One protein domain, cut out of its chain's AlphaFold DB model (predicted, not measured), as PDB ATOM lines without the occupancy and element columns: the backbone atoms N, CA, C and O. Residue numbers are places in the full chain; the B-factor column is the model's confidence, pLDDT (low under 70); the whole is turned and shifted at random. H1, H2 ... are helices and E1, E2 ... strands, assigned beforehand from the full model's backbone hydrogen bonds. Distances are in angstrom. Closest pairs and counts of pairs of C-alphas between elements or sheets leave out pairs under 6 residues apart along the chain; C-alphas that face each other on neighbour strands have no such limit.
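Overview. This is residues 104 to 161 of the 280 residues of an uncharacterized protein of Paenibacillus sp. Cedars (UniProt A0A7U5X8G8). A long, thin model with two small lobes joined end to end: a two-stranded hairpin, E1 and E2, at one end, and two short helices side by side, H1 and H2, toward the other. The short stretch from E2 to H1 bridges the lobes, and the stretch after H1 folds back before H2, which runs the same way as H1. The printed part has 58 residues, with two named strands and then two named helices in the order E1, E2, H1, H2; the sheet, E1 - E2, is antiparallel. The class is mixed, helices and strands, with 25 residues, under half, in named elements. The whole is loose, with a radius of gyration of the C-alphas of 14.2 A, and a rod spanning 47 by 15 by 14 A.

Arrangement. E1, residues 115 to 118, and E2, residues 121 to 124, form an antiparallel hairpin at 148 degrees. The C-alphas of Thr 117 and Glu 122 face each other at 4.3 A. N 116 and O 123, 2.9 A apart, and N 123 and O 116, 2.8 A apart, are within hydrogen-bond range. H1, residues 130 to 138, is apart from E1. H2, residues 149 to 156, is apart from both strands. H1 and H2 touch, their closest C-alphas being those of Ile 136 and Ile 156, 6.6 A apart. They run the same way at a shallow tilt of 22 degrees. In H1 and H2 every O i to N i+4 pair is within hydrogen-bond range.

Along the chain. E1 begins at C-alpha 115, (21.460, -21.430, 30.359), and measures 10.4 A, as does E2. H1 is 12.0 A long and begins at C-alpha 130, (34.584, -23.620, 16.857). H2 is 11.0 A long and ends at C-alpha 156, (36.483, -36.951, 11.108).

Size, cuts and confidence. The two C-alphas farthest apart, those of Asp 119 and Thr 161, are 47.2 A apart. The printed part has no cut. The links E1 to E2 and E2 to H1 are tight, H1 to H2 is short, and none is long. Mean pLDDT of the printed part is 93.2, and no printed residue is under 70.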
ATOM      1  N   ASN A 104      27.585 -28.036  40.577       92.50
ATOM      2  CA  ASN A 104      28.925 -27.441  40.503       92.50
ATOM      3  C   ASN A 104      29.447 -27.281  39.065       92.50
ATOM      4  O   ASN A 104      30.612 -26.923  38.884       92.50
ATOM      5  N   VAL A 105      28.597 -27.539  38.064       95.69
ATOM      6  CA  VAL A 105      28.915 -27.345  36.645       95.69
ATOM      7  C   VAL A 105      29.369 -25.903  36.422       95.69
ATOM      8  O   VAL A 105      28.781 -24.975  36.978       95.69
ATOM      9  N   GLN A 106      30.430 -25.716  35.648       96.25
ATOM     10  CA  GLN A 106      30.983 -24.410  35.300       96.25
ATOM     11  C   GLN A 106      30.572 -23.994  33.877       96.25
ATOM     12  O   GLN A 106      30.243 -24.859  33.062       96.25
ATOM     13  N   PRO A 107      30.573 -22.685  33.548       96.50
ATOM     14  CA  PRO A 107      30.176 -22.211  32.220       96.50
ATOM     15  C   PRO A 107      30.932 -22.873  31.061       96.50
ATOM     16  O   PRO A 107      30.336 -23.185  30.035       96.50
ATOM     17  N   ASP A 108      32.217 -23.174  31.238       95.44
ATOM     18  CA  ASP A 108      33.075 -23.830  30.243       95.44
ATOM     19  C   ASP A 108      32.763 -25.319  30.016       95.44
ATOM     20  O   ASP A 108      33.300 -25.924  29.090       95.44
ATOM     21  N   GLN A 109      31.866 -25.904  30.811       95.31
ATOM     22  CA  GLN A 109      31.388 -27.281  30.670       95.31
ATOM     23  C   GLN A 109      30.016 -27.367  29.986       95.31
ATOM     24  O   GLN A 109      29.535 -28.465  29.710       95.31
ATOM     25  N   VAL A 110      29.375 -26.225  29.719       95.12
ATOM     26  CA  VAL A 110      28.047 -26.138  29.099       95.12
ATOM     27  C   VAL A 110      28.172 -25.478  27.736       95.12
ATOM     28  O   VAL A 110      28.864 -24.471  27.585       95.12
ATOM     29  N   GLU A 111      27.503 -26.049  26.736       92.81
ATOM     30  CA  GLU A 111      27.521 -25.534  25.367       92.81
ATOM     31  C   GLU A 111      27.071 -24.067  25.304       92.81
ATOM     32  O   GLU A 111      26.131 -23.646  25.985       92.81
ATOM     33  N   ALA A 112      27.781 -23.280  24.493       92.50
ATOM     34  CA  ALA A 112      27.532 -21.855  24.356       92.50
ATOM     35  C   ALA A 112      26.071 -21.550  23.982       92.50
ATOM     36  O   ALA A 112      25.521 -22.132  23.049       92.50
ATOM     37  N   GLY A 113      25.454 -20.610  24.704       91.06
ATOM     38  CA  GLY A 113      24.067 -20.184  24.484       91.06
ATOM     39  C   GLY A 113      23.010 -20.940  25.297       91.06
ATOM     40  O   GLY A 113      21.886 -20.455  25.401       91.06
ATOM     41  N   PHE A 114      23.354 -22.065  25.932       93.94
ATOM     42  CA  PHE A 114      22.462 -22.728  26.886       93.94
ATOM     43  C   PHE A 114      22.595 -22.110  28.281       93.94
ATOM     44  O   PHE A 114      23.706 -21.851  28.747       93.94
ATOM     45  N   THR A 115      21.472 -21.884  28.962       95.94
ATOM     46  CA  THR A 115      21.460 -21.430  30.359       95.94
ATOM     47  C   THR A 115      21.395 -22.608  31.322       95.94
ATOM     48  O   THR A 115      20.834 -23.660  31.015       95.94
ATOM     49  N   PHE A 116      21.993 -22.441  32.498       93.25
ATOM     50  CA  PHE A 116      21.956 -23.427  33.573       93.25
ATOM     51  C   PHE A 116      22.099 -22.744  34.937       93.25
ATOM     52  O   PHE A 116      22.553 -21.605  35.029       93.25
ATOM     53  N   THR A 117      21.734 -23.449  36.006       90.38
ATOM     54  CA  THR A 117      21.940 -22.997  37.385       90.38
ATOM     55  C   THR A 117      22.924 -23.907  38.113       90.38
ATOM     56  O   THR A 117      22.966 -25.117  37.893       90.38
ATOM     57  N   ASN A 118      23.733 -23.319  38.986       88.69
ATOM     58  CA  ASN A 118      24.577 -24.034  39.936       88.69
ATOM     59  C   ASN A 118      24.485 -23.348  41.315       88.69
ATOM     60  O   ASN A 118      23.746 -22.374  41.486       88.69
ATOM     61  N   ASP A 119      25.242 -23.821  42.305       83.50
ATOM     62  CA  ASP A 119      25.203 -23.285  43.676       83.50
ATOM     63  C   ASP A 119      25.599 -21.789  43.793       83.50
ATOM     64  O   ASP A 119      25.386 -21.162  44.839       83.50
ATOM     65  N   ASN A 120      26.158 -21.202  42.729       83.38
ATOM     66  CA  ASN A 120      26.569 -19.801  42.639       83.38
ATOM     67  C   ASN A 120      25.566 -18.904  41.888       83.38
ATOM     68  O   ASN A 120      25.760 -17.689  41.885       83.38
ATOM     69  N   GLY A 121      24.514 -19.460  41.273       84.50
ATOM     70  CA  GLY A 121      23.499 -18.694  40.538       84.50
ATOM     71  C   GLY A 121      23.142 -19.261  39.163       84.50
ATOM     72  O   GLY A 121      23.359 -20.437  38.878       84.50
ATOM     73  N   GLU A 122      22.559 -18.407  38.323       90.19
ATOM     74  CA  GLU A 122      22.241 -18.687  36.920       90.19
ATOM     75  C   GLU A 122      23.380 -18.213  36.009       90.19
ATOM     76  O   GLU A 122      23.921 -17.121  36.187       90.19
ATOM     77  N   PHE A 123      23.744 -19.043  35.037       94.88
ATOM     78  CA  PHE A 123      24.858 -18.832  34.122       94.88
ATOM     79  C   PHE A 123      24.462 -19.207  32.694       94.88
ATOM     80  O   PHE A 123      23.493 -19.928  32.455       94.88
ATOM     81  N   THR A 124      25.257 -18.749  31.730       97.06
ATOM     82  CA  THR A 124      25.199 -19.190  30.332       97.06
ATOM     83  C   THR A 124      26.474 -19.955  30.005       97.06
ATOM     84  O   THR A 124      27.559 -19.536  30.405       97.06
ATOM     85  N   GLY A 125      26.348 -21.075  29.296       97.06
ATOM     86  CA  GLY A 125      27.478 -21.871  28.838       97.06
ATOM     87  C   GLY A 125      28.416 -21.096  27.913       97.06
ATOM     88  O   GLY A 125      28.003 -20.169  27.212       97.06
ATOM     89  N   THR A 126      29.687 -21.488  27.907       96.12
ATOM     90  CA  THR A 126      30.763 -20.893  27.101       96.12
ATOM     91  C   THR A 126      31.576 -21.936  26.336       96.12
ATOM     92  O   THR A 126      32.538 -21.573  25.656       96.12
ATOM     93  N   LEU A 127      31.222 -23.223  26.417       93.88
ATOM     94  CA  LEU A 127      31.896 -24.275  25.661       93.88
ATOM     95  C   LEU A 127      31.638 -24.076  24.163       93.88
ATOM     96  O   LEU A 127      30.520 -24.253  23.673       93.88
ATOM     97  N   SER A 128      32.690 -23.704  23.435       93.38
ATOM     98  CA  SER A 128      32.647 -23.485  21.990       93.38
ATOM     99  C   SER A 128      33.153 -24.706  21.225       93.38
ATOM    100  O   SER A 128      34.208 -25.256  21.534       93.38
ATOM    101  N   LYS A 129      32.429 -25.085  20.168       93.62
ATOM    102  CA  LYS A 129      32.835 -26.129  19.213       93.62
ATOM    103  C   LYS A 129      33.693 -25.594  18.055       93.62
ATOM    104  O   LYS A 129      34.097 -26.379  17.201       93.62
ATOM    105  N   GLN A 130      33.992 -24.291  18.023       94.94
ATOM    106  CA  GLN A 130      34.584 -23.620  16.857       94.94
ATOM    107  C   GLN A 130      35.911 -24.249  16.418       94.94
ATOM    108  O   GLN A 130      36.096 -24.518  15.239       94.94
ATOM    109  N   ALA A 131      36.792 -24.583  17.366       93.94
ATOM    110  CA  ALA A 131      38.079 -25.203  17.048       93.94
ATOM    111  C   ALA A 131      37.929 -26.552  16.316       93.94
ATOM    112  O   ALA A 131      38.700 -26.853  15.407       93.94
ATOM    113  N   PHE A 132      36.919 -27.356  16.673       94.06
ATOM    114  CA  PHE A 132      36.633 -28.618  15.984       94.06
ATOM    115  C   PHE A 132      36.066 -28.373  14.584       94.06
ATOM    116  O   PHE A 132      36.477 -29.033  13.630       94.06
ATOM    117  N   VAL A 133      35.155 -27.404  14.456       96.50
ATOM    118  CA  VAL A 133      34.561 -27.006  13.172       96.50
ATOM    119  C   VAL A 133      35.640 -26.530  12.199       96.50
ATOM    120  O   VAL A 133      35.685 -27.006  11.063       96.50
ATOM    121  N   ASP A 134      36.540 -25.658  12.652       96.00
ATOM    122  CA  ASP A 134      37.635 -25.122  11.842       96.00
ATOM    123  C   ASP A 134      38.598 -26.233  11.414       96.00
ATOM    124  O   ASP A 134      38.962 -26.326  10.241       96.00
ATOM    125  N   ALA A 135      38.967 -27.124  12.340       95.31
ATOM    126  CA  ALA A 135      39.861 -28.239  12.053       95.31
ATOM    127  C   ALA A 135      39.279 -29.182  10.988       95.31
ATOM    128  O   ALA A 135      39.966 -29.501  10.018       95.31
ATOM    129  N   ILE A 136      38.014 -29.586  11.123       96.00
ATOM    130  CA  ILE A 136      37.343 -30.482  10.168       96.00
ATOM    131  C   ILE A 136      37.191 -29.793   8.802       96.00
ATOM    132  O   ILE A 136      37.538 -30.370   7.769       96.00
ATOM    133  N   THR A 137      36.780 -28.522   8.798       95.25
ATOM    134  CA  THR A 137      36.607 -27.735   7.567       95.25
ATOM    135  C   THR A 137      37.929 -27.513   6.838       95.25
ATOM    136  O   THR A 137      37.984 -27.637   5.615       95.25
ATOM    137  N   SER A 138      39.031 -27.293   7.565       93.88
ATOM    138  CA  SER A 138      40.375 -27.166   6.978       93.88
ATOM    139  C   SER A 138      40.841 -28.424   6.233       93.88
ATOM    140  O   SER A 138      41.742 -28.358   5.399       93.88
ATOM    141  N   LYS A 139      40.221 -29.576   6.519       93.19
ATOM    142  CA  LYS A 139      40.470 -30.864   5.863       93.19
ATOM    143  C   LYS A 139      39.475 -31.172   4.738       93.19
ATOM    144  O   LYS A 139      39.447 -32.294   4.241       93.19
ATOM    145  N   GLY A 140      38.683 -30.182   4.324       91.94
ATOM    146  CA  GLY A 140      37.760 -30.284   3.193       91.94
ATOM    147  C   GLY A 140      36.414 -30.933   3.518       91.94
ATOM    148  O   GLY A 140      35.638 -31.186   2.601       91.94
ATOM    149  N   VAL A 141      36.113 -31.193   4.794       95.94
ATOM    150  CA  VAL A 141      34.821 -31.743   5.228       95.94
ATOM    151  C   VAL A 141      33.972 -30.625   5.823       95.94
ATOM    152  O   VAL A 141      34.375 -29.976   6.781       95.94
ATOM    153  N   THR A 142      32.774 -30.392   5.292       96.38
ATOM    154  CA  THR A 142      31.891 -29.326   5.790       96.38
ATOM    155  C   THR A 142      31.425 -29.610   7.220       96.38
ATOM    156  O   THR A 142      30.646 -30.540   7.444       96.38
ATOM    157  N   ALA A 143      31.822 -28.776   8.181       97.38
ATOM    158  CA  ALA A 143      31.344 -28.791   9.565       97.38
ATOM    159  C   ALA A 143      30.682 -27.457   9.946       97.38
ATOM    160  O   ALA A 143      30.916 -26.429   9.317       97.38
ATOM    161  N   SER A 144      29.829 -27.476  10.968       95.62
ATOM    162  CA  SER A 144      29.100 -26.304  11.453       95.62
ATOM    163  C   SER A 144      28.980 -26.313  12.973       95.62
ATOM    164  O   SER A 144      28.930 -27.365  13.604       95.62
ATOM    165  N   MET A 145      28.838 -25.125  13.565       93.25
ATOM    166  CA  MET A 145      28.535 -24.960  14.990       93.25
ATOM    167  C   MET A 145      27.193 -25.588  15.397       93.25
ATOM    168  O   MET A 145      26.999 -25.908  16.570       93.25
ATOM    169  N   ALA A 146      26.286 -25.813  14.442       93.38
ATOM    170  CA  ALA A 146      25.026 -26.516  14.675       93.38
ATOM    171  C   ALA A 146      25.189 -28.043  14.799       93.38
ATOM    172  O   ALA A 146      24.283 -28.709  15.293       93.38
ATOM    173  N   ASP A 147      26.323 -28.608  14.371       94.38
ATOM    174  CA  ASP A 147      26.541 -30.050  14.456       94.38
ATOM    175  C   ASP A 147      26.721 -30.475  15.926       94.38
ATOM    176  O   ASP A 147      27.534 -29.885  16.651       94.38
ATOM    177  N   PRO A 148      26.008 -31.508  16.402       93.00
ATOM    178  CA  PRO A 148      26.287 -32.094  17.707       93.00
ATOM    179  C   PRO A 148      27.643 -32.823  17.699       93.00
ATOM    180  O   PRO A 148      28.170 -33.192  16.647       93.00
ATOM    181  N   PHE A 149      28.225 -33.055  18.881       92.19
ATOM    182  CA  PHE A 149      29.565 -33.651  19.008       92.19
ATOM    183  C   PHE A 149      29.712 -35.009  18.304       92.19
ATOM    184  O   PHE A 149      30.751 -35.279  17.709       92.19
ATOM    185  N   ASN A 150      28.676 -35.850  18.317       94.31
ATOM    186  CA  ASN A 150      28.672 -37.129  17.600       94.31
ATOM    187  C   ASN A 150      28.705 -36.951  16.069       94.31
ATOM    188  O   ASN A 150      29.361 -37.729  15.381       94.31
ATOM    189  N   THR A 151      28.051 -35.919  15.531       96.12
ATOM    190  CA  THR A 151      28.127 -35.573  14.104       96.12
ATOM    191  C   THR A 151      29.502 -35.029  13.738       96.12
ATOM    192  O   THR A 151      30.054 -35.441  12.721       96.12
ATOM    193  N   LEU A 152      30.089 -34.154  14.565       96.06
ATOM    194  CA  LEU A 152      31.467 -33.688  14.361       96.06
ATOM    195  C   LEU A 152      32.458 -34.860  14.380       96.06
ATOM    196  O   LEU A 152      33.327 -34.929  13.519       96.06
ATOM    197  N   ALA A 153      32.286 -35.818  15.296       94.75
ATOM    198  CA  ALA A 153      33.111 -37.022  15.352       94.75
ATOM    199  C   ALA A 153      32.989 -37.868  14.074       94.75
ATOM    200  O   ALA A 153      34.000 -38.205  13.470       94.75
ATOM    201  N   ALA A 154      31.771 -38.134  13.597       96.00
ATOM    202  CA  ALA A 154      31.558 -38.888  12.356       96.00
ATOM    203  C   ALA A 154      32.116 -38.180  11.104       96.00
ATOM    204  O   ALA A 154      32.420 -38.821  10.101       96.00
ATOM    205  N   LYS A 155      32.258 -36.849  11.137       95.94
ATOM    206  CA  LYS A 155      32.885 -36.081  10.052       95.94
ATOM    207  C   LYS A 155      34.403 -36.245  10.003       95.94
ATOM    208  O   LYS A 155      34.981 -36.063   8.935       95.94
ATOM    209  N   ILE A 156      35.048 -36.635  11.103       92.06
ATOM    210  CA  ILE A 156      36.483 -36.951  11.108       92.06
ATOM    211  C   ILE A 156      36.768 -38.136  10.175       92.06
ATOM    212  O   ILE A 156      37.738 -38.092   9.424       92.06
ATOM    213  N   ASP A 157      35.878 -39.131  10.125       89.88
ATOM    214  CA  ASP A 157      36.017 -40.301   9.244       89.88
ATOM    215  C   ASP A 157      35.884 -39.960   7.748       89.88
ATOM    216  O   ASP A 157      36.263 -40.750   6.886       89.88
ATOM    217  N   GLN A 158      35.352 -38.778   7.423       91.69
ATOM    218  CA  GLN A 158      35.206 -38.294   6.045       91.69
ATOM    219  C   GLN A 158      36.442 -37.533   5.555       91.69
ATOM    220  O   GLN A 158      36.508 -37.166   4.381       91.69
ATOM    221  N   ILE A 159      37.412 -37.262   6.435       90.62
ATOM    222  CA  ILE A 159      38.631 -36.545   6.074       90.62
ATOM    223  C   ILE A 159      39.428 -37.392   5.077       90.62
ATOM    224  O   ILE A 159      39.956 -38.454   5.405       90.62
ATOM    225  N   SER A 160      39.540 -36.894   3.845       84.75
ATOM    226  CA  SER A 160      40.368 -37.512   2.812       84.75
ATOM    227  C   SER A 160      41.837 -37.158   3.033       84.75
ATOM    228  O   SER A 160      42.194 -35.989   3.169       84.75
ATOM    229  N   THR A 161      42.711 -38.164   3.025       80.75
ATOM    230  CA  THR A 161      44.169 -37.957   3.058       80.75
ATOM    231  C   THR A 161      44.732 -37.534   1.702       80.75
ATOM    232  O   THR A 161      45.909 -37.199   1.617       80.75
TER     233      THR A 161